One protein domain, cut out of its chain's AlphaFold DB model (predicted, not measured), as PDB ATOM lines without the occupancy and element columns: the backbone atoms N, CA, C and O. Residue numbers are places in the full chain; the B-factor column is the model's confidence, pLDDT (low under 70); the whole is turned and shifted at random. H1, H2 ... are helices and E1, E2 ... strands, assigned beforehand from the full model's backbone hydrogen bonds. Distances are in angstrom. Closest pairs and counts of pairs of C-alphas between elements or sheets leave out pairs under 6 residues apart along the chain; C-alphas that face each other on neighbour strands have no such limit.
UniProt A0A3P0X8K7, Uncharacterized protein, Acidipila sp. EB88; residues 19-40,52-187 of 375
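This is residues 19 to 40 and 52 to 187 of the 375 residues of an uncharacterized protein of Acidipila sp. EB88 (UniProt A0A3P0X8K7). One strongly twisted sheet of eight strands curls round a single long helix, H1. The sheet is antiparallel and branches at E2, with E5 and E6 on one side of that strand and E7 on the other. The printed part has 158 residues, under half of them in named elements, in the order E1 E2 E3 E4 E5 E6 H1 E7 E8; the class is mixed, helices and strands. It is compact, with a radius of gyration of the C-alphas of 16.2 A and spans of 52 by 36 by 29 A.

E1, residues 28 to 33, begins at C-alpha 28 (-11.314, -58.186, -33.735). E2, residues 54 to 63, is 29.4 A long. E3 is residues 103 to 108, E4 113 to 120, E5 126 to 131 and E6 134 to 136. H1, residues 139 to 161, is 32.2 A long. E7, residues 166 to 174, bends by 51 degrees at residue 169. E8, residues 179 to 185, ends at C-alpha 185 (-7.738, -55.876, -33.448).

Within hydrogen-bond range are N 60 and O 129 of E2 and E5, 2.8 A, N 56 and O 134 of E2 and E6, 2.9 A, and N 59 and O 171 of E2 and E7, 2.8 A. E3, E4 and E5 form a meander, two hairpins in a row, with N 105 and O 116 at 2.8 A and N 117 and O 130 at 2.8 A. With E2, antiparallel neighbour of E5, they form a Greek key. E7 and E8 are a hairpin, with N 172 and O 181 at 3.0 A. Edge strand E1 pairs with E8, N 31 and O 182 at 2.9 A. H1 is on the sheet; its closest C-alphas to E2 are Ala 142 and Tyr 56, 6.4 A. In H1, 18 of 19 O i to N i+4 pairs are within range.

The farthest C-alphas, Pro 40 and Asp 162, are 53.2 A apart. Residues 41 to 51 are not printed; C-alphas 40 and 52 are 18.6 A apart. The link from E2 to E3 is long, 39 residues. Residues 19 to 21, 69 and 72 to 73 have pLDDT under 70.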
ATOM      1  N   ILE A  19       1.326 -61.957 -27.004       58.69
ATOM      2  CA  ILE A  19       0.373 -62.944 -27.485       58.69
ATOM      3  C   ILE A  19       0.880 -63.368 -28.857       58.69
ATOM      4  O   ILE A  19       1.013 -62.537 -29.757       58.69
ATOM      5  N   GLY A  20       1.193 -64.658 -29.018       58.09
ATOM      6  CA  GLY A  20       1.408 -65.233 -30.349       58.09
ATOM      7  C   GLY A  20       0.234 -64.872 -31.265       58.09
ATOM      8  O   GLY A  20      -0.839 -64.546 -30.778       58.09
ATOM      9  N   GLY A  21       0.413 -64.858 -32.586       62.00
ATOM     10  CA  GLY A  21      -0.644 -64.409 -33.505       62.00
ATOM     11  C   GLY A  21      -1.915 -65.270 -33.435       62.00
ATOM     12  O   GLY A  21      -2.042 -66.204 -34.220       62.00
ATOM     13  N   ILE A  22      -2.830 -64.937 -32.523       71.06
ATOM     14  CA  ILE A  22      -4.139 -65.564 -32.330       71.06
ATOM     15  C   ILE A  22      -5.179 -64.757 -33.112       71.06
ATOM     16  O   ILE A  22      -5.173 -63.527 -33.087       71.06
ATOM     17  N   GLY A  23      -6.088 -65.460 -33.788       79.69
ATOM     18  CA  GLY A  23      -7.183 -64.862 -34.547       79.69
ATOM     19  C   GLY A  23      -6.815 -64.492 -35.985       79.69
ATOM     20  O   GLY A  23      -5.661 -64.536 -36.422       79.69
ATOM     21  N   PHE A  24      -7.831 -64.152 -36.778       88.75
ATOM     22  CA  PHE A  24      -7.622 -63.780 -38.171       88.75
ATOM     23  C   PHE A  24      -7.090 -62.337 -38.289       88.75
ATOM     24  O   PHE A  24      -7.713 -61.415 -37.765       88.75
ATOM     25  N   PRO A  25      -5.982 -62.090 -39.023       87.50
ATOM     26  CA  PRO A  25      -5.367 -60.763 -39.106       87.50
ATOM     27  C   PRO A  25      -6.347 -59.671 -39.530       87.50
ATOM     28  O   PRO A  25      -7.091 -59.874 -40.486       87.50
ATOM     29  N   GLY A  26      -6.324 -58.506 -38.894       85.88
ATOM     30  CA  GLY A  26      -7.222 -57.390 -39.187       85.88
ATOM     31  C   GLY A  26      -8.672 -57.600 -38.747       85.88
ATOM     32  O   GLY A  26      -9.520 -56.806 -39.139       85.88
ATOM     33  N   GLU A  27      -8.971 -58.642 -37.969       88.00
ATOM     34  CA  GLU A  27     -10.283 -58.854 -37.355       88.00
ATOM     35  C   GLU A  27     -10.199 -58.710 -35.833       88.00
ATOM     36  O   GLU A  27      -9.134 -58.966 -35.250       88.00
ATOM     37  N   PRO A  28     -11.295 -58.292 -35.178       82.12
ATOM     38  CA  PRO A  28     -11.314 -58.186 -33.735       82.12
ATOM     39  C   PRO A  28     -11.252 -59.567 -33.084       82.12
ATOM     40  O   PRO A  28     -11.773 -60.560 -33.600       82.12
ATOM     41  N   TYR A  29     -10.612 -59.594 -31.927       79.81
ATOM     42  CA  TYR A  29     -10.469 -60.735 -31.047       79.81
ATOM     43  C   TYR A  29     -10.696 -60.267 -29.606       79.81
ATOM     44  O   TYR A  29     -10.394 -59.118 -29.271       79.81
ATOM     45  N   SER A  30     -11.251 -61.143 -28.768       83.00
ATOM     46  CA  SER A  30     -11.488 -60.856 -27.354       83.00
ATOM     47  C   SER A  30     -10.588 -61.725 -26.489       83.00
ATOM     48  O   SER A  30     -10.498 -62.936 -26.694       83.00
ATOM     49  N   LEU A  31      -9.918 -61.101 -25.529       85.12
ATOM     50  CA  LEU A  31      -9.149 -61.782 -24.496       85.12
ATOM     51  C   LEU A  31      -9.893 -61.677 -23.184       85.12
ATOM     52  O   LEU A  31     -10.383 -60.604 -22.846       85.12
ATOM     53  N   VAL A  32      -9.904 -62.765 -22.425       87.50
ATOM     54  CA  VAL A  32     -10.390 -62.775 -21.049       87.50
ATOM     55  C   VAL A  32      -9.231 -63.156 -20.143       87.50
ATOM     56  O   VAL A  32      -8.571 -64.169 -20.360       87.50
ATOM     57  N   LEU A  33      -8.992 -62.328 -19.134       87.12
ATOM     58  CA  LEU A  33      -8.096 -62.606 -18.029       87.12
ATOM     59  C   LEU A  33      -8.938 -62.977 -16.811       87.12
ATOM     60  O   LEU A  33      -9.730 -62.168 -16.321       87.12
ATOM     61  N   THR A  34      -8.729 -64.199 -16.329       87.56
ATOM     62  CA  THR A  34      -9.368 -64.723 -15.123       87.56
ATOM     63  C   THR A  34      -8.344 -64.775 -13.997       87.56
ATOM     64  O   THR A  34      -7.278 -65.371 -14.150       87.56
ATOM     65  N   ASN A  35      -8.659 -64.151 -12.866       85.31
ATOM     66  CA  ASN A  35      -7.831 -64.224 -11.670       85.31
ATOM     67  C   ASN A  35      -8.035 -65.572 -10.976       85.31
ATOM     68  O   ASN A  35      -9.167 -65.989 -10.736       85.31
ATOM     69  N   ILE A  36      -6.931 -66.227 -10.612       85.00
ATOM     70  CA  ILE A  36      -6.944 -67.438  -9.787       85.00
ATOM     71  C   ILE A  36      -6.603 -67.029  -8.354       85.00
ATOM     72  O   ILE A  36      -5.508 -66.545  -8.063       85.00
ATOM     73  N   PHE A  37      -7.558 -67.206  -7.449       82.44
ATOM     74  CA  PHE A  37      -7.423 -66.874  -6.038       82.44
ATOM     75  C   PHE A  37      -6.660 -67.978  -5.298       82.44
ATOM     76  O   PHE A  37      -6.859 -69.165  -5.553       82.44
ATOM     77  N   LYS A  38      -5.798 -67.569  -4.351       85.00
ATOM     78  CA  LYS A  38      -4.855 -68.447  -3.626       85.00
ATOM     79  C   LYS A  38      -5.502 -69.672  -2.988       85.00
ATOM     80  O   LYS A  38      -4.855 -70.708  -2.893       85.00
ATOM     81  N   GLU A  39      -6.730 -69.536  -2.504       85.25
ATOM     82  CA  GLU A  39      -7.485 -70.644  -1.939       85.25
ATOM     83  C   GLU A  39      -8.231 -71.372  -3.069       85.25
ATOM     84  O   GLU A  39      -9.162 -70.794  -3.632       85.25
ATOM     85  N   PRO A  40      -7.883 -72.630  -3.406       79.06
ATOM     86  CA  PRO A  40      -8.510 -73.336  -4.526       79.06
ATOM     87  C   PRO A  40     -10.027 -73.508  -4.365       79.06
ATOM     88  O   PRO A  40     -10.751 -73.488  -5.355       79.06
ATOM     89  N   LEU A  52     -20.516 -63.817 -14.255       91.69
ATOM     90  CA  LEU A  52     -21.824 -64.061 -13.629       91.69
ATOM     91  C   LEU A  52     -22.672 -62.785 -13.565       91.69
ATOM     92  O   LEU A  52     -22.129 -61.686 -13.684       91.69
ATOM     93  N   PRO A  53     -23.987 -62.901 -13.303       95.50
ATOM     94  CA  PRO A  53     -24.802 -61.739 -12.991       95.50
ATOM     95  C   PRO A  53     -24.221 -60.969 -11.803       95.50
ATOM     96  O   PRO A  53     -23.977 -61.545 -10.740       95.50
ATOM     97  N   GLY A  54     -23.985 -59.671 -11.975       95.12
ATOM     98  CA  GLY A  54     -23.295 -58.871 -10.971       95.12
ATOM     99  C   GLY A  54     -22.886 -57.484 -11.450       95.12
ATOM    100  O   GLY A  54     -23.303 -57.007 -12.504       95.12
ATOM    101  N   LEU A  55     -22.064 -56.823 -10.635       96.88
ATOM    102  CA  LEU A  55     -21.549 -55.496 -10.945       96.88
ATOM    103  C   LEU A  55     -20.369 -55.573 -11.913       96.88
ATOM    104  O   LEU A  55     -19.405 -56.307 -11.680       96.88
ATOM    105  N   TYR A  56     -20.437 -54.749 -12.952       97.31
ATOM    106  CA  TYR A  56     -19.384 -54.573 -13.940       97.31
ATOM    107  C   TYR A  56     -19.030 -53.099 -14.096       97.31
ATOM    108  O   TYR A  56     -19.871 -52.214 -13.928       97.31
ATOM    109  N   GLU A  57     -17.780 -52.854 -14.464       97.00
ATOM    110  CA  GLU A  57     -17.274 -51.561 -14.915       97.00
ATOM    111  C   GLU A  57     -16.758 -51.694 -16.349       97.00
ATOM    112  O   GLU A  57     -16.194 -52.725 -16.728       97.00
ATOM    113  N   VAL A  58     -16.928 -50.646 -17.152       96.44
ATOM    114  CA  VAL A  58     -16.462 -50.606 -18.539       96.44
ATOM    115  C   VAL A  58     -15.610 -49.366 -18.758       96.44
ATOM    116  O   VAL A  58     -16.035 -48.243 -18.491       96.44
ATOM    117  N   THR A  59     -14.409 -49.575 -19.288       96.94
ATOM    118  CA  THR A  59     -13.495 -48.507 -19.694       96.94
ATOM    119  C   THR A  59     -13.345 -48.506 -21.207       96.94
ATOM    120  O   THR A  59     -12.898 -49.486 -21.802       96.94
ATOM    121  N   LEU A  60     -13.683 -47.383 -21.833       95.12
ATOM    122  CA  LEU A  60     -13.506 -47.150 -23.259       95.12
ATOM    123  C   LEU A  60     -12.321 -46.209 -23.462       95.12
ATOM    124  O   LEU A  60     -12.338 -45.079 -22.976       95.12
ATOM    125  N   VAL A  61     -11.300 -46.654 -24.193       94.62
ATOM    126  CA  VAL A  61     -10.146 -45.817 -24.555       94.62
ATOM    127  C   VAL A  61     -10.356 -45.271 -25.959       94.62
ATOM    128  O   VAL A  61     -10.550 -46.037 -26.906       94.62
ATOM    129  N   LEU A  62     -10.303 -43.948 -26.109       94.25
ATOM    130  CA  LEU A  62     -10.500 -43.265 -27.382       94.25
ATOM    131  C   LEU A  62      -9.204 -43.158 -28.193       94.25
ATOM    132  O   LEU A  62      -8.093 -43.228 -27.654       94.25
ATOM    133  N   GLY A  63      -9.355 -42.988 -29.506       91.69
ATOM    134  CA  GLY A  63      -8.247 -42.794 -30.437       91.69
ATOM    135  C   GLY A  63      -8.501 -41.739 -31.508       91.69
ATOM    136  O   GLY A  63      -9.623 -41.549 -31.979       91.69
ATOM    137  N   LYS A  64      -7.415 -41.114 -31.977       90.12
ATOM    138  CA  LYS A  64      -7.415 -40.260 -33.171       90.12
ATOM    139  C   LYS A  64      -7.260 -41.112 -34.440       90.12
ATOM    140  O   LYS A  64      -6.390 -41.987 -34.478       90.12
ATOM    141  N   PRO A  65      -8.050 -40.877 -35.504       85.06
ATOM    142  CA  PRO A  65      -7.811 -41.506 -36.800       85.06
ATOM    143  C   PRO A  65      -6.377 -41.276 -37.295       85.06
ATOM    144  O   PRO A  65      -5.817 -40.199 -37.126       85.06
ATOM    145  N   GLY A  66      -5.767 -42.306 -37.885       79.56
ATOM    146  CA  GLY A  66      -4.398 -42.243 -38.416       79.56
ATOM    147  C   GLY A  66      -3.274 -42.272 -37.371       79.56
ATOM    148  O   GLY A  66      -2.126 -42.507 -37.740       79.56
ATOM    149  N   VAL A  67      -3.574 -42.108 -36.079       81.19
ATOM    150  CA  VAL A  67      -2.573 -42.163 -35.005       81.19
ATOM    151  C   VAL A  67      -2.601 -43.537 -34.345       81.19
ATOM    152  O   VAL A  67      -3.635 -43.991 -33.850       81.19
ATOM    153  N   ARG A  68      -1.452 -44.217 -34.316       72.31
ATOM    154  CA  ARG A  68      -1.305 -45.463 -33.556       72.31
ATOM    155  C   ARG A  68      -1.139 -45.141 -32.075       72.31
ATOM    156  O   ARG A  68      -0.200 -44.455 -31.694       72.31
ATOM    157  N   THR A  69      -2.028 -45.678 -31.243       68.94
ATOM    158  CA  THR A  69      -1.961 -45.541 -29.778       68.94
ATOM    159  C   THR A  69      -0.952 -46.486 -29.117       68.94
ATOM    160  O   THR A  69      -0.594 -46.264 -27.965       68.94
ATOM    161  N   PHE A  70      -0.494 -47.540 -29.802       71.69
ATOM    162  CA  PHE A  70       0.494 -48.498 -29.286       71.69
ATOM    163  C   PHE A  70       1.183 -49.279 -30.429       71.69
ATOM    164  O   PHE A  70       0.684 -49.261 -31.562       71.69
ATOM    165  N   PRO A  71       2.338 -49.929 -30.169       72.50
ATOM    166  CA  PRO A  71       3.028 -50.770 -31.150       72.50
ATOM    167  C   PRO A  71       2.183 -51.963 -31.618       72.50
ATOM    168  O   PRO A  71       1.377 -52.505 -30.867       72.50
ATOM    169  N   GLU A  72       2.395 -52.416 -32.855       69.25
ATOM    170  CA  GLU A  72       1.772 -53.655 -33.338       69.25
ATOM    171  C   GLU A  72       2.264 -54.861 -32.525       69.25
ATOM    172  O   GLU A  72       3.453 -54.961 -32.224       69.25
ATOM    173  N   ASN A  73       1.357 -55.796 -32.225       69.81
ATOM    174  CA  ASN A  73       1.594 -57.004 -31.415       69.81
ATOM    175  C   ASN A  73       1.806 -56.774 -29.903       69.81
ATOM    176  O   ASN A  73       2.148 -57.718 -29.199       69.81
ATOM    177  N   GLU A  74       1.581 -55.565 -29.379       75.00
ATOM    178  CA  GLU A  74       1.519 -55.342 -27.929       75.00
ATOM    179  C   GLU A  74       0.063 -55.239 -27.460       75.00
ATOM    180  O   GLU A  74      -0.730 -54.495 -28.037       75.00
ATOM    181  N   VAL A  75      -0.281 -55.948 -26.379       73.06
ATOM    182  CA  VAL A  75      -1.565 -55.794 -25.682       73.06
ATOM    183  C   VAL A  75      -1.328 -55.108 -24.344       73.06
ATOM    184  O   VAL A  75      -0.456 -55.511 -23.574       73.06
ATOM    185  N   LYS A  76      -2.108 -54.060 -24.076       81.38
ATOM    186  CA  LYS A  76      -2.090 -53.304 -22.822       81.38
ATOM    187  C   LYS A  76      -3.516 -53.157 -22.303       81.38
ATOM    188  O   LYS A  76      -4.427 -52.901 -23.084       81.38
ATOM    189  N   PHE A  77      -3.679 -53.298 -20.992       85.31
ATOM    190  CA  PHE A  77      -4.920 -52.945 -20.304       85.31
ATOM    191  C   PHE A  77      -5.135 -51.431 -20.340       85.31
ATOM    192  O   PHE A  77      -4.176 -50.664 -20.493       85.31
ATOM    193  N   ALA A  78      -6.384 -51.003 -20.171       86.25
ATOM    194  CA  ALA A  78      -6.790 -49.607 -20.263       86.25
ATOM    195  C   ALA A  78      -5.980 -48.700 -19.323       86.25
ATOM    196  O   ALA A  78      -5.646 -47.577 -19.697       86.25
ATOM    197  N   ASP A  79      -5.586 -49.197 -18.148       85.56
ATOM    198  CA  ASP A  79      -4.762 -48.472 -17.170       85.56
ATOM    199  C   ASP A  79      -3.382 -48.064 -17.720       85.56
ATOM    200  O   ASP A  79      -2.850 -47.020 -17.351       85.56
ATOM    201  N   PHE A  80      -2.824 -48.840 -18.655       85.50
ATOM    202  CA  PHE A  80      -1.507 -48.592 -19.268       85.50
ATOM    203  C   PHE A  80      -1.598 -47.963 -20.662       85.50
ATOM    204  O   PHE A  80      -0.595 -47.879 -21.377       85.50
ATOM    205  N   MET A  81      -2.795 -47.545 -21.073       86.00
ATOM    206  CA  MET A  81      -3.027 -46.830 -22.322       86.00
ATOM    207  C   MET A  81      -3.352 -45.373 -22.026       86.00
ATOM    208  O   MET A  81      -4.153 -45.097 -21.144       86.00
ATOM    209  N   GLU A  82      -2.757 -44.430 -22.753       86.44
ATOM    210  CA  GLU A  82      -3.091 -43.009 -22.582       86.44
ATOM    211  C   GLU A  82      -4.449 -42.707 -23.229       86.44
ATOM    212  O   GLU A  82      -5.364 -42.262 -22.546       86.44
ATOM    213  N   GLY A  83      -4.622 -43.081 -24.504       92.00
ATOM    214  CA  GLY A  83      -5.786 -42.684 -25.305       92.00
ATOM    215  C   GLY A  83      -5.690 -41.225 -25.758       92.00
ATOM    216  O   GLY A  83      -4.819 -40.488 -25.309       92.00
ATOM    217  N   SER A  84      -6.537 -40.818 -26.702       94.44
ATOM    218  CA  SER A  84      -6.694 -39.415 -27.127       94.44
ATOM    219  C   SER A  84      -7.867 -39.302 -28.102       94.44
ATOM    220  O   SER A  84      -8.155 -40.249 -28.835       94.44
ATOM    221  N   SER A  85      -8.508 -38.141 -28.191       95.12
ATOM    222  CA  SER A  85      -9.548 -37.860 -29.189       95.12
ATOM    223  C   SER A  85      -9.456 -36.424 -29.705       95.12
ATOM    224  O   SER A  85      -8.519 -35.693 -29.388       95.12
ATOM    225  N   HIS A  86     -10.412 -36.019 -30.538       95.56
ATOM    226  CA  HIS A  86     -10.543 -34.634 -30.994       95.56
ATOM    227  C   HIS A  86     -11.436 -33.782 -30.080       95.56
ATOM    228  O   HIS A  86     -11.558 -32.584 -30.313       95.56
ATOM    229  N   LEU A  87     -12.041 -34.367 -29.038       96.69
ATOM    230  CA  LEU A  87     -12.915 -33.641 -28.121       96.69
ATOM    231  C   LEU A  87     -12.087 -33.003 -27.007       96.69
ATOM    232  O   LEU A  87     -11.625 -33.695 -26.105       96.69
ATOM    233  N   ALA A  88     -11.889 -31.692 -27.068       96.12
ATOM    234  CA  ALA A  88     -11.248 -30.941 -25.996       96.12
ATOM    235  C   ALA A  88     -12.205 -30.818 -24.798       96.12
ATOM    236  O   ALA A  88     -13.343 -30.390 -24.970       96.12
ATOM    237  N   ILE A  89     -11.756 -31.205 -23.602       95.06
ATOM    238  CA  ILE A  89     -12.592 -31.187 -22.385       95.06
ATOM    239  C   ILE A  89     -11.977 -30.375 -21.248       95.06
ATOM    240  O   ILE A  89     -12.708 -29.897 -20.385       95.06
ATOM    241  N   LEU A  90     -10.650 -30.220 -21.234       94.62
ATOM    242  CA  LEU A  90      -9.895 -29.555 -20.173       94.62
ATOM    243  C   LEU A  90      -8.690 -28.803 -20.748       94.62
ATOM    244  O   LEU A  90      -8.345 -28.934 -21.925       94.62
ATOM    245  N   SER A  91      -8.033 -28.001 -19.913       89.00
ATOM    246  CA  SER A  91      -6.835 -27.261 -20.312       89.00
ATOM    247  C   SER A  91      -5.658 -28.214 -20.587       89.00
ATOM    248  O   SER A  91      -5.535 -29.230 -19.904       89.00
ATOM    249  N   PRO A  92      -4.778 -27.914 -21.565       92.31
ATOM    250  CA  PRO A  92      -4.712 -26.679 -22.356       92.31
ATOM    251  C   PRO A  92      -5.665 -26.603 -23.563       92.31
ATOM    252  O   PRO A  92      -5.829 -25.515 -24.106       92.31
ATOM    253  N   ALA A  93      -6.287 -27.702 -24.002       92.88
ATOM    254  CA  ALA A  93      -7.116 -27.695 -25.214       92.88
ATOM    255  C   ALA A  93      -8.461 -26.962 -25.060       92.88
ATOM    256  O   ALA A  93      -8.981 -26.445 -26.048       92.88
ATOM    257  N   PHE A  94      -9.021 -26.911 -23.849       92.12
ATOM    258  CA  PHE A  94     -10.280 -26.228 -23.562       92.12
ATOM    259  C   PHE A  94     -10.195 -25.408 -22.262       92.12
ATOM    260  O   PHE A  94      -9.631 -25.888 -21.271       92.12
ATOM    261  N   PRO A  95     -10.745 -24.182 -22.220       90.81
ATOM    262  CA  PRO A  95     -10.837 -23.416 -20.982       90.81
ATOM    263  C   PRO A  95     -11.688 -24.165 -19.950       90.81
ATOM    264  O   PRO A  95     -12.873 -24.406 -20.168       90.81
ATOM    265  N   ALA A  96     -11.088 -24.520 -18.820       87.62
ATOM    266  CA  ALA A  96     -11.762 -25.190 -17.717       87.62
ATOM    267  C   ALA A  96     -11.246 -24.637 -16.378       87.62
ATOM    268  O   ALA A  96     -10.152 -24.064 -16.342       87.62
ATOM    269  N   PRO A  97     -12.007 -24.782 -15.278       87.62
ATOM    270  CA  PRO A  97     -11.507 -24.477 -13.940       87.62
ATOM    271  C   PRO A  97     -10.178 -25.194 -13.664       87.62
ATOM    272  O   PRO A  97      -9.987 -26.333 -14.086       87.62
ATOM    273  N   ALA A  98      -9.254 -24.536 -12.958       81.75
ATOM    274  CA  ALA A  98      -7.902 -25.062 -12.732       81.75
ATOM    275  C   ALA A  98      -7.879 -26.383 -11.934       81.75
ATOM    276  O   ALA A  98      -6.921 -27.146 -12.023       81.75
ATOM    277  N   ASP A  99      -8.926 -26.645 -11.156       87.00
ATOM    278  CA  ASP A  99      -9.139 -27.851 -10.359       87.00
ATOM    279  C   ASP A  99      -9.948 -28.936 -11.093       87.00
ATOM    280  O   ASP A  99     -10.110 -30.042 -10.573       87.00
ATOM    281  N   ALA A 100     -10.438 -28.665 -12.307       86.88
ATOM    282  CA  ALA A 100     -11.182 -29.640 -13.088       86.88
ATOM    283  C   ALA A 100     -10.243 -30.730 -13.637       86.88
ATOM    284  O   ALA A 100      -9.358 -30.467 -14.448       86.88
ATOM    285  N   MET A 101     -10.462 -31.973 -13.200       88.94
ATOM    286  CA  MET A 101      -9.636 -33.135 -13.580       88.94
ATOM    287  C   MET A 101     -10.347 -34.110 -14.526       88.94
ATOM    288  O   MET A 101      -9.708 -34.940 -15.168       88.94
ATOM    289  N   ARG A 102     -11.680 -34.043 -14.584       92.44
ATOM    290  CA  ARG A 102     -12.533 -34.938 -15.373       92.44
ATOM    291  C   ARG A 102     -13.866 -34.276 -15.689       92.44
ATOM    292  O   ARG A 102     -14.266 -33.335 -15.006       92.44
ATOM    293  N   ILE A 103     -14.570 -34.831 -16.666       92.94
ATOM    294  CA  ILE A 103     -15.984 -34.544 -16.917       92.94
ATOM    295  C   ILE A 103     -16.849 -35.714 -16.448       92.94
ATOM    296  O   ILE A 103     -16.377 -36.848 -16.357       92.94
ATOM    297  N   VAL A 104     -18.117 -35.442 -16.155       95.06
ATOM    298  CA  VAL A 104     -19.116 -36.471 -15.858       95.06
ATOM    299  C   VAL A 104     -20.204 -36.376 -16.911       95.06
ATOM    300  O   VAL A 104     -20.755 -35.303 -17.137       95.06
ATOM    301  N   ILE A 105     -20.493 -37.499 -17.553       94.31
ATOM    302  CA  ILE A 105     -21.506 -37.615 -18.594       94.31
ATOM    303  C   ILE A 105     -22.572 -38.569 -18.073       94.31
ATOM    304  O   ILE A 105     -22.295 -39.749 -17.853       94.31
ATOM    305  N   ALA A 106     -23.779 -38.056 -17.866       93.44
ATOM    306  CA  ALA A 106     -24.948 -38.869 -17.565       93.44
ATOM    307  C   ALA A 106     -25.708 -39.147 -18.865       93.44
ATOM    308  O   ALA A 106     -25.969 -38.231 -19.640       93.44
ATOM    309  N   VAL A 107     -26.040 -40.413 -19.099       90.38
ATOM    310  CA  VAL A 107     -26.781 -40.877 -20.272       90.38
ATOM    311  C   VAL A 107     -28.030 -41.576 -19.779       90.38
ATOM    312  O   VAL A 107     -27.934 -42.585 -19.082       90.38
ATOM    313  N   GLU A 108     -29.192 -41.054 -20.143       87.50
ATOM    314  CA  GLU A 108     -30.475 -41.707 -19.898       87.50
ATOM    315  C   GLU A 108     -30.900 -42.448 -21.166       87.50
ATOM    316  O   GLU A 108     -31.123 -41.850 -22.217       87.50
ATOM    317  N   GLY A 109     -30.951 -43.774 -21.083       75.12
ATOM    318  CA  GLY A 109     -31.560 -44.633 -22.090       75.12
ATOM    319  C   GLY A 109     -33.000 -44.990 -21.723       75.12
ATOM    320  O   GLY A 109     -33.478 -44.692 -20.632       75.12
ATOM    321  N   GLU A 110     -33.688 -45.693 -22.625       71.81
ATOM    322  CA  GLU A 110     -35.077 -46.130 -22.405       71.81
ATOM    323  C   GLU A 110     -35.234 -47.057 -21.190       71.81
ATOM    324  O   GLU A 110     -36.259 -47.023 -20.512       71.81
ATOM    325  N   THR A 111     -34.230 -47.897 -20.923       72.62
ATOM    326  CA  THR A 111     -34.269 -48.919 -19.863       72.62
ATOM    327  C   THR A 111     -33.219 -48.724 -18.779       72.62
ATOM    328  O   THR A 111     -33.366 -49.277 -17.694       72.62
ATOM    329  N   ASP A 112     -32.162 -47.967 -19.062       78.62
ATOM    330  CA  ASP A 112     -30.967 -47.883 -18.228       78.62
ATOM    331  C   ASP A 112     -30.424 -46.458 -18.197       78.62
ATOM    332  O   ASP A 112     -30.475 -45.753 -19.202       78.62
ATOM    333  N   SER A 113     -29.827 -46.069 -17.073       87.62
ATOM    334  CA  SER A 113     -29.007 -44.863 -16.987       87.62
ATOM    335  C   SER A 113     -27.546 -45.236 -16.766       87.62
ATOM    336  O   SER A 113     -27.227 -46.160 -16.016       87.62
ATOM    337  N   PHE A 114     -26.653 -44.515 -17.434       93.06
ATOM    338  CA  PHE A 114     -25.214 -44.680 -17.311       93.06
ATOM    339  C   PHE A 114     -24.580 -43.373 -16.867       93.06
ATOM    340  O   PHE A 114     -24.953 -42.296 -17.321       93.06
ATOM    341  N   VAL A 115     -23.572 -43.481 -16.007       95.38
ATOM    342  CA  VAL A 115     -22.708 -42.360 -15.653       95.38
ATOM    343  C   VAL A 115     -21.293 -42.722 -16.060       95.38
ATOM    344  O   VAL A 115     -20.733 -43.698 -15.555       95.38
ATOM    345  N   PHE A 116     -20.725 -41.931 -16.962       96.88
ATOM    346  CA  PHE A 116     -19.338 -42.042 -17.386       96.88
ATOM    347  C   PHE A 116     -18.508 -40.908 -16.800       96.88
ATOM    348  O   PHE A 116     -18.880 -39.737 -16.862       96.88
ATOM    349  N   GLU A 117     -17.342 -41.256 -16.278       97.12
ATOM    350  CA  GLU A 117     -16.278 -40.317 -15.965       97.12
ATOM    351  C   GLU A 117     -15.329 -40.221 -17.162       97.12
ATOM    352  O   GLU A 117     -14.716 -41.208 -17.570       97.12
ATOM    353  N   GLY A 118     -15.226 -39.025 -17.741       96.44
ATOM    354  CA  GLY A 118     -14.345 -38.732 -18.862       96.44
ATOM    355  C   GLY A 118     -13.027 -38.127 -18.397       96.44
ATOM    356  O   GLY A 118     -13.032 -37.053 -17.793       96.44
ATOM    357  N   SER A 119     -11.903 -38.782 -18.687       96.31
ATOM    358  CA  SER A 119     -10.562 -38.290 -18.339       96.31
ATOM    359  C   SER A 119      -9.801 -37.779 -19.568       96.31
ATOM    360  O   SER A 119      -9.947 -38.350 -20.658       96.31
ATOM    361  N   PRO A 120      -9.014 -36.692 -19.433       96.06
ATOM    362  CA  PRO A 120      -8.260 -36.114 -20.538       96.06
ATOM    363  C   PRO A 120      -6.916 -36.828 -20.766       96.06
ATOM    364  O   PRO A 120      -6.380 -37.481 -19.870       96.06
ATOM    365  N   ASP A 121      -6.331 -36.639 -21.947       94.50
ATOM    366  CA  ASP A 121      -4.900 -36.821 -22.187       94.50
ATOM    367  C   ASP A 121      -4.105 -35.597 -21.695       94.50
ATOM    368  O   ASP A 121      -4.666 -34.593 -21.248       94.50
ATOM    369  N   LYS A 122      -2.772 -35.640 -21.814       92.75
ATOM    370  CA  LYS A 122      -1.897 -34.504 -21.460       92.75
ATOM    371  C   LYS A 122      -2.183 -33.225 -22.253       92.75
ATOM    372  O   LYS A 122      -1.758 -32.149 -21.842       92.75
ATOM    373  N   GLY A 123      -2.847 -33.338 -23.402       94.19
ATOM    374  CA  GLY A 123      -3.262 -32.210 -24.227       94.19
ATOM    375  C   GLY A 123      -4.599 -31.605 -23.804       94.19
ATOM    376  O   GLY A 123      -4.947 -30.552 -24.325       94.19
ATOM    377  N   GLY A 124      -5.333 -32.214 -22.869       95.06
ATOM    378  CA  GLY A 124      -6.665 -31.765 -22.458       95.06
ATOM    379  C   GLY A 124      -7.807 -32.326 -23.316       95.06
ATOM    380  O   GLY A 124      -8.949 -31.871 -23.196       95.06
ATOM    381  N   PHE A 125      -7.533 -33.304 -24.186       96.69
ATOM    382  CA  PHE A 125      -8.545 -33.970 -25.012       96.69
ATOM    383  C   PHE A 125      -9.085 -35.219 -24.322       96.69
ATOM    384  O   PHE A 125      -8.318 -35.952 -23.713       96.69
ATOM    385  N   LEU A 126     -10.379 -35.516 -24.454       97.19
ATOM    386  CA  LEU A 126     -10.995 -36.714 -23.887       97.19
ATOM    387  C   LEU A 126     -10.253 -37.961 -24.375       97.19
ATOM    388  O   LEU A 126     -10.194 -38.231 -25.577       97.19
ATOM    389  N   ALA A 127      -9.707 -38.724 -23.441       95.75
ATOM    390  CA  ALA A 127      -8.899 -39.898 -23.721       95.75
ATOM    391  C   ALA A 127      -9.613 -41.192 -23.340       95.75
ATOM    392  O   ALA A 127      -9.494 -42.186 -24.059       95.75
ATOM    393  N   LYS A 128     -10.376 -41.185 -22.241       96.69
ATOM    394  CA  LYS A 128     -11.118 -42.358 -21.771       96.69
ATOM    395  C   LYS A 128     -12.486 -41.987 -21.229       96.69
ATOM    396  O   LYS A 128     -12.652 -40.913 -20.661       96.69
ATOM    397  N   LEU A 129     -13.420 -42.922 -21.350       97.31
ATOM    398  CA  LEU A 129     -14.691 -42.933 -20.634       97.31
ATOM    399  C   LEU A 129     -14.707 -44.152 -19.714       97.31
ATOM    400  O   LEU A 129     -14.515 -45.271 -20.181       97.31
ATOM    401  N   HIS A 130     -14.925 -43.940 -18.422       97.12
ATOM    402  CA  HIS A 130     -15.017 -45.004 -17.427       97.12
ATOM    403  C   HIS A 130     -16.413 -45.004 -16.810       97.12
ATOM    404  O   HIS A 130     -16.844 -43.989 -16.263       97.12
ATOM    405  N   SER A 131     -17.150 -46.105 -16.926       96.94
ATOM    406  CA  SER A 131     -18.481 -46.200 -16.333       96.94
ATOM    407  C   SER A 131     -18.387 -46.328 -14.815       96.94
ATOM    408  O   SER A 131     -17.509 -47.010 -14.295       96.94
ATOM    409  N   LYS A 132     -19.357 -45.772 -14.089       96.12
ATOM    410  CA  LYS A 132     -19.639 -46.254 -12.730       96.12
ATOM    411  C   LYS A 132     -20.048 -47.737 -12.764       96.12
ATOM    412  O   LYS A 132     -20.574 -48.173 -13.792       96.12
ATOM    413  N   PRO A 133     -19.850 -48.502 -11.671       96.50
ATOM    414  CA  PRO A 133     -20.363 -49.863 -11.568       96.50
ATOM    415  C   PRO A 133     -21.859 -49.941 -11.871       96.50
ATOM    416  O   PRO A 133     -22.643 -49.163 -11.325       96.50
ATOM    417  N   PHE A 134     -22.259 -50.908 -12.690       95.56
ATOM    418  CA  PHE A 134     -23.663 -51.172 -13.005       95.56
ATOM    419  C   PHE A 134     -23.943 -52.676 -13.059       95.56
ATOM    420  O   PHE A 134     -23.032 -53.486 -13.225       95.56
ATOM    421  N   GLN A 135     -25.210 -53.055 -12.881       95.69
ATOM    422  CA  GLN A 135     -25.634 -54.454 -12.924       95.69
ATOM    423  C   GLN A 135     -25.725 -54.965 -14.361       95.69
ATOM    424  O   GLN A 135     -26.372 -54.325 -15.192       95.69
ATOM    425  N   ALA A 136     -25.155 -56.139 -14.630       95.31
ATOM    426  CA  ALA A 136     -25.263 -56.847 -15.906       95.31
ATOM    427  C   ALA A 136     -25.391 -58.360 -15.692       95.31
ATOM    428  O   ALA A 136     -25.024 -58.878 -14.638       95.31
ATOM    429  N   GLN A 137     -25.933 -59.067 -16.687       95.44
ATOM    430  CA  GLN A 137     -26.120 -60.527 -16.618       95.44
ATOM    431  C   GLN A 137     -24.813 -61.300 -16.783       95.44
ATOM    432  O   GLN A 137     -24.624 -62.359 -16.196       95.44
ATOM    433  N   ASP A 138     -23.925 -60.766 -17.607       93.94
ATOM    434  CA  ASP A 138     -22.608 -61.304 -17.875       93.94
ATOM    435  C   ASP A 138     -21.744 -60.199 -18.489       93.94
ATOM    436  O   ASP A 138     -22.159 -59.040 -18.643       93.94
ATOM    437  N   ARG A 139     -20.522 -60.559 -18.877       92.31
ATOM    438  CA  ARG A 139     -19.588 -59.602 -19.455       92.31
ATOM    439  C   ARG A 139     -20.016 -59.063 -20.819       92.31
ATOM    440  O   ARG A 139     -19.749 -57.902 -21.125       92.31
ATOM    441  N   ASN A 140     -20.651 -59.889 -21.647       91.19
ATOM    442  CA  ASN A 140     -21.088 -59.477 -22.978       91.19
ATOM    443  C   ASN A 140     -22.267 -58.506 -22.882       91.19
ATOM    444  O   ASN A 140     -22.330 -57.561 -23.671       91.19
ATOM    445  N   ASP A 141     -23.174 -58.720 -21.927       92.88
ATOM    446  CA  ASP A 141     -24.259 -57.795 -21.594       92.88
ATOM    447  C   ASP A 141     -23.694 -56.446 -21.132       92.88
ATOM    448  O   ASP A 141     -24.058 -55.402 -21.681       92.88
ATOM    449  N   ALA A 142     -22.719 -56.468 -20.212       94.06
ATOM    450  CA  ALA A 142     -22.039 -55.265 -19.740       94.06
ATOM    451  C   ALA A 142     -21.371 -54.484 -20.886       94.06
ATOM    452  O   ALA A 142     -21.616 -53.286 -21.046       94.06
ATOM    453  N   GLU A 143     -20.579 -55.164 -21.725       92.81
ATOM    454  CA  GLU A 143     -19.937 -54.561 -22.899       92.81
ATOM    455  C   GLU A 143     -20.975 -53.919 -23.823       92.81
ATOM    456  O   GLU A 143     -20.825 -52.768 -24.231       92.81
ATOM    457  N   THR A 144     -22.042 -54.656 -24.140       90.31
ATOM    458  CA  THR A 144     -23.060 -54.229 -25.106       90.31
ATOM    459  C   THR A 144     -23.793 -52.985 -24.621       90.31
ATOM    460  O   THR A 144     -23.910 -52.014 -25.371       90.31
ATOM    461  N   ARG A 145     -24.254 -52.983 -23.366       91.38
ATOM    462  CA  ARG A 145     -25.044 -51.878 -22.810       91.38
ATOM    463  C   ARG A 145     -24.201 -50.620 -22.605       91.38
ATOM    464  O   ARG A 145     -24.604 -49.550 -23.064       91.38
ATOM    465  N   ALA A 146     -23.007 -50.744 -22.022       92.69
ATOM    466  CA  ALA A 146     -22.123 -49.595 -21.818       92.69
ATOM    467  C   ALA A 146     -21.606 -49.015 -23.143       92.69
ATOM    468  O   ALA A 146     -21.579 -47.797 -23.311       92.69
ATOM    469  N   THR A 147     -21.241 -49.865 -24.111       91.56
ATOM    470  CA  THR A 147     -20.768 -49.399 -25.427       91.56
ATOM    471  C   THR A 147     -21.871 -48.683 -26.185       91.56
ATOM    472  O   THR A 147     -21.609 -47.623 -26.745       91.56
ATOM    473  N   LYS A 148     -23.105 -49.203 -26.157       90.00
ATOM    474  CA  LYS A 148     -24.262 -48.537 -26.766       90.00
ATOM    475  C   LYS A 148     -24.484 -47.148 -26.158       90.00
ATOM    476  O   LYS A 148     -24.611 -46.179 -26.898       90.00
ATOM    477  N   ALA A 149     -24.481 -47.038 -24.828       91.88
ATOM    478  CA  ALA A 149     -24.654 -45.755 -24.146       91.88
ATOM    479  C   ALA A 149     -23.535 -44.756 -24.494       91.88
ATOM    480  O   ALA A 149     -23.811 -43.598 -24.802       91.88
ATOM    481  N   ALA A 150     -22.277 -45.209 -24.499       93.19
ATOM    482  CA  ALA A 150     -21.140 -44.374 -24.868       93.19
ATOM    483  C   ALA A 150     -21.191 -43.943 -26.344       93.19
ATOM    484  O   ALA A 150     -20.971 -42.772 -26.640       93.19
ATOM    485  N   GLN A 151     -21.502 -44.853 -27.273       91.06
ATOM    486  CA  GLN A 151     -21.587 -44.540 -28.701       91.06
ATOM    487  C   GLN A 151     -22.660 -43.492 -28.997       91.06
ATOM    488  O   GLN A 151     -22.358 -42.564 -29.735       91.06
ATOM    489  N   SER A 152     -23.835 -43.551 -28.361       89.50
ATOM    490  CA  SER A 152     -24.866 -42.514 -28.523       89.50
ATOM    491  C   SER A 152     -24.334 -41.109 -28.221       89.50
ATOM    492  O   SER A 152     -24.521 -40.187 -29.014       89.50
ATOM    493  N   VAL A 153     -23.600 -40.955 -27.114       91.94
ATOM    494  CA  VAL A 153     -22.978 -39.677 -26.732       91.94
ATOM    495  C   VAL A 153     -21.891 -39.263 -27.721       91.94
ATOM    496  O   VAL A 153     -21.811 -38.103 -28.124       91.94
ATOM    497  N   LEU A 154     -21.027 -40.199 -28.120       94.12
ATOM    498  CA  LEU A 154     -19.951 -39.909 -29.068       94.12
ATOM    499  C   LEU A 154     -20.505 -39.516 -30.444       94.12
ATOM    500  O   LEU A 154     -19.932 -38.640 -31.092       94.12
ATOM    501  N   SER A 155     -21.615 -40.112 -30.874       92.25
ATOM    502  CA  SER A 155     -22.324 -39.760 -32.105       92.25
ATOM    503  C   SER A 155     -22.912 -38.352 -32.025       92.25
ATOM    504  O   SER A 155     -22.730 -37.569 -32.957       92.25
ATOM    505  N   GLU A 156     -23.526 -37.984 -30.898       92.81
ATOM    506  CA  GLU A 156     -24.033 -36.626 -30.676       92.81
ATOM    507  C   GLU A 156     -22.909 -35.582 -30.706       92.81
ATOM    508  O   GLU A 156     -23.013 -34.582 -31.421       92.81
ATOM    509  N   TYR A 157     -21.795 -35.821 -30.007       94.81
ATOM    510  CA  TYR A 157     -20.646 -34.913 -30.064       94.81
ATOM    511  C   TYR A 157     -20.032 -34.836 -31.461       94.81
ATOM    512  O   TYR A 157     -19.716 -33.740 -31.919       94.81
ATOM    513  N   SER A 158     -19.887 -35.969 -32.153       95.19
ATOM    514  CA  SER A 158     -19.329 -35.989 -33.509       95.19
ATOM    515  C   SER A 158     -20.196 -35.182 -34.477       95.19
ATOM    516  O   SER A 158     -19.663 -34.414 -35.273       95.19
ATOM    517  N   ALA A 159     -21.525 -35.304 -34.376       94.12
ATOM    518  CA  ALA A 159     -22.469 -34.580 -35.223       94.12
ATOM    519  C   ALA A 159     -22.486 -33.069 -34.944       94.12
ATOM    520  O   ALA A 159     -22.532 -32.274 -35.879       94.12
ATOM    521  N   ASN A 160     -22.441 -32.666 -33.671       95.94
ATOM    522  CA  ASN A 160     -22.505 -31.253 -33.295       95.94
ATOM    523  C   ASN A 160     -21.184 -30.505 -33.512       95.94
ATOM    524  O   ASN A 160     -21.196 -29.298 -33.747       95.94
ATOM    525  N   LEU A 161     -20.050 -31.198 -33.393       95.75
ATOM    526  CA  LEU A 161     -18.726 -30.572 -33.399       95.75
ATOM    527  C   LEU A 161     -17.924 -30.843 -34.677       95.75
ATOM    528  O   LEU A 161     -16.839 -30.287 -34.815       95.75
ATOM    529  N   ASP A 162     -18.434 -31.679 -35.587       95.75
ATOM    530  CA  ASP A 162     -17.748 -32.107 -36.816       95.75
ATOM    531  C   ASP A 162     -16.341 -32.672 -36.541       95.75
ATOM    532  O   ASP A 162     -15.333 -32.296 -37.141       95.75
ATOM    533  N   ILE A 163     -16.260 -33.581 -35.566       94.94
ATOM    534  CA  ILE A 163     -15.011 -34.240 -35.172       94.94
ATOM    535  C   ILE A 163     -15.176 -35.759 -35.131       94.94
ATOM    536  O   ILE A 163     -16.220 -36.259 -34.718       94.94
ATOM    537  N   PRO A 164     -14.138 -36.536 -35.486       92.50
ATOM    538  CA  PRO A 164     -14.202 -37.982 -35.368       92.50
ATOM    539  C   PRO A 164     -13.922 -38.419 -33.926       92.50
ATOM    540  O   PRO A 164     -12.824 -38.196 -33.396       92.50
ATOM    541  N   LEU A 165     -14.881 -39.124 -33.326       93.69
ATOM    542  CA  LEU A 165     -14.719 -39.793 -32.038       93.69
ATOM    543  C   LEU A 165     -14.766 -41.308 -32.222       93.69
ATOM    544  O   LEU A 165     -15.760 -41.879 -32.659       93.69
ATOM    545  N   ARG A 166     -13.648 -41.967 -31.909       89.56
ATOM    546  CA  ARG A 166     -13.459 -43.403 -32.122       89.56
ATOM    547  C   ARG A 166     -13.029 -44.079 -30.832       89.56
ATOM    548  O   ARG A 166     -12.080 -43.636 -30.192       89.56
ATOM    549  N   ILE A 167     -13.653 -45.214 -30.536       90.56
ATOM    550  CA  ILE A 167     -13.207 -46.145 -29.500       90.56
ATOM    551  C   ILE A 167     -12.131 -47.065 -30.098       90.56
ATOM    552  O   ILE A 167     -12.332 -47.680 -31.148       90.56
ATOM    553  N   ASN A 168     -10.972 -47.133 -29.445       86.31
ATOM    554  CA  ASN A 168      -9.847 -47.986 -29.833       86.31
ATOM    555  C   ASN A 168      -9.771 -49.278 -29.014       86.31
ATOM    556  O   ASN A 168      -9.289 -50.284 -29.531       86.31
ATOM    557  N   LEU A 169     -10.207 -49.238 -27.754       88.81
ATOM    558  CA  LEU A 169     -10.193 -50.368 -26.831       88.81
ATOM    559  C   LEU A 169     -11.431 -50.297 -25.942       88.81
ATOM    560  O   LEU A 169     -11.795 -49.214 -25.478       88.81
ATOM    561  N   ILE A 170     -12.026 -51.456 -25.682       92.31
ATOM    562  CA  ILE A 170     -13.051 -51.639 -24.660       92.31
ATOM    563  C   ILE A 170     -12.500 -52.655 -23.664       92.31
ATOM    564  O   ILE A 170     -12.136 -53.771 -24.046       92.31
ATOM    565  N   GLU A 171     -12.405 -52.241 -22.405       94.88
ATOM    566  CA  GLU A 171     -12.066 -53.097 -21.276       94.88
ATOM    567  C   GLU A 171     -13.291 -53.256 -20.382       94.88
ATOM    568  O   GLU A 171     -13.881 -52.262 -19.963       94.88
ATOM    569  N   VAL A 172     -13.658 -54.497 -20.068       95.81
ATOM    570  CA  VAL A 172     -14.749 -54.801 -19.135       95.81
ATOM    571  C   VAL A 172     -14.169 -55.489 -17.913       95.81
ATOM    572  O   VAL A 172     -13.452 -56.477 -18.060       95.81
ATOM    573  N   THR A 173     -14.493 -54.985 -16.726       96.19
ATOM    574  CA  THR A 173     -14.045 -55.533 -15.443       96.19
ATOM    575  C   THR A 173     -15.244 -56.041 -14.651       96.19
ATOM    576  O   THR A 173     -16.186 -55.295 -14.396       96.19
ATOM    577  N   GLU A 174     -15.216 -57.312 -14.254       95.44
ATOM    578  CA  GLU A 174     -16.169 -57.882 -13.296       95.44
ATOM    579  C   GLU A 174     -15.736 -57.485 -11.878       95.44
ATOM    580  O   GLU A 174     -14.664 -57.879 -11.423       95.44
ATOM    581  N   VAL A 175     -16.552 -56.707 -11.164       95.00
ATOM    582  CA  VAL A 175     -16.143 -56.075  -9.893       95.00
ATOM    583  C   VAL A 175     -15.844 -57.112  -8.807       95.00
ATOM    584  O   VAL A 175     -14.906 -56.945  -8.032       95.00
ATOM    585  N   ALA A 176     -16.606 -58.208  -8.764       91.69
ATOM    586  CA  ALA A 176     -16.467 -59.235  -7.729       91.69
ATOM    587  C   ALA A 176     -15.131 -59.999  -7.802       91.69
ATOM    588  O   ALA A 176     -14.554 -60.346  -6.775       91.69
ATOM    589  N   THR A 177     -14.642 -60.268  -9.013       90.38
ATOM    590  CA  THR A 177     -13.459 -61.109  -9.269       90.38
ATOM    591  C   THR A 177     -12.255 -60.312  -9.761       90.38
ATOM    592  O   THR A 177     -11.142 -60.835  -9.812       90.38
ATOM    593  N   SER A 178     -12.467 -59.056 -10.167       91.25
ATOM    594  CA  SER A 178     -11.520 -58.259 -10.953       91.25
ATOM    595  C   SER A 178     -11.090 -58.931 -12.266       91.25
ATOM    596  O   SER A 178     -10.035 -58.599 -12.810       91.25
ATOM    597  N   ASN A 179     -11.876 -59.890 -12.775       91.31
ATOM    598  CA  ASN A 179     -11.644 -60.492 -14.085       91.31
ATOM    599  C   ASN A 179     -11.822 -59.420 -15.159       91.31
ATOM    600  O   ASN A 179     -12.798 -58.668 -15.128       91.31
ATOM    601  N   LYS A 180     -10.906 -59.374 -16.126       92.00
ATOM    602  CA  LYS A 180     -10.916 -58.366 -17.192       92.00
ATOM    603  C   LYS A 180     -11.125 -59.012 -18.552       92.00
ATOM    604  O   LYS A 180     -10.618 -60.102 -18.801       92.00
ATOM    605  N   SER A 181     -11.801 -58.326 -19.467       91.00
ATOM    606  CA  SER A 181     -11.726 -58.646 -20.893       91.00
ATOM    607  C   SER A 181     -11.304 -57.462 -21.732       91.00
ATOM    608  O   SER A 181     -11.649 -56.330 -21.408       91.00
ATOM    609  N   LEU A 182     -10.634 -57.742 -22.844       88.81
ATOM    610  CA  LEU A 182     -10.188 -56.755 -23.820       88.81
ATOM    611  C   LEU A 182     -10.695 -57.130 -25.208       88.81
ATOM    612  O   LEU A 182     -10.407 -58.229 -25.680       88.81
ATOM    613  N   ALA A 183     -11.366 -56.202 -25.887       82.75
ATOM    614  CA  ALA A 183     -11.634 -56.297 -27.319       82.75
ATOM    615  C   ALA A 183     -10.550 -55.535 -28.104       82.75
ATOM    616  O   ALA A 183     -10.383 -54.327 -27.927       82.75
ATOM    617  N   LEU A 184      -9.803 -56.235 -28.966       78.00
ATOM    618  CA  LEU A 184      -8.682 -55.672 -29.732       78.00
ATOM    619  C   LEU A 184      -8.645 -56.181 -31.173       78.00
ATOM    620  O   LEU A 184      -9.248 -57.195 -31.500       78.00
ATOM    621  N   MET A 185      -7.911 -55.488 -32.044       80.56
ATOM    622  CA  MET A 185      -7.738 -55.876 -33.448       80.56
ATOM    623  C   MET A 185      -6.476 -56.713 -33.640       80.56
ATOM    624  O   MET A 185      -5.382 -56.279 -33.280       80.56
ATOM    625  N   THR A 186      -6.611 -57.879 -34.273       81.56
ATOM    626  CA  THR A 186      -5.465 -58.732 -34.614       81.56
ATOM    627  C   THR A 186      -4.569 -58.011 -35.632       81.56
ATOM    628  O   THR A 186      -5.080 -57.531 -36.649       81.56
ATOM    629  N   PRO A 187      -3.246 -57.922 -35.430       81.06
ATOM    630  CA  PRO A 187      -2.357 -57.227 -36.357       81.06
ATOM    631  C   PRO A 187      -2.237 -57.948 -37.707       81.06
ATOM    632  O   PRO A 187      -2.385 -59.168 -37.817       81.06
TER     633      PRO A 187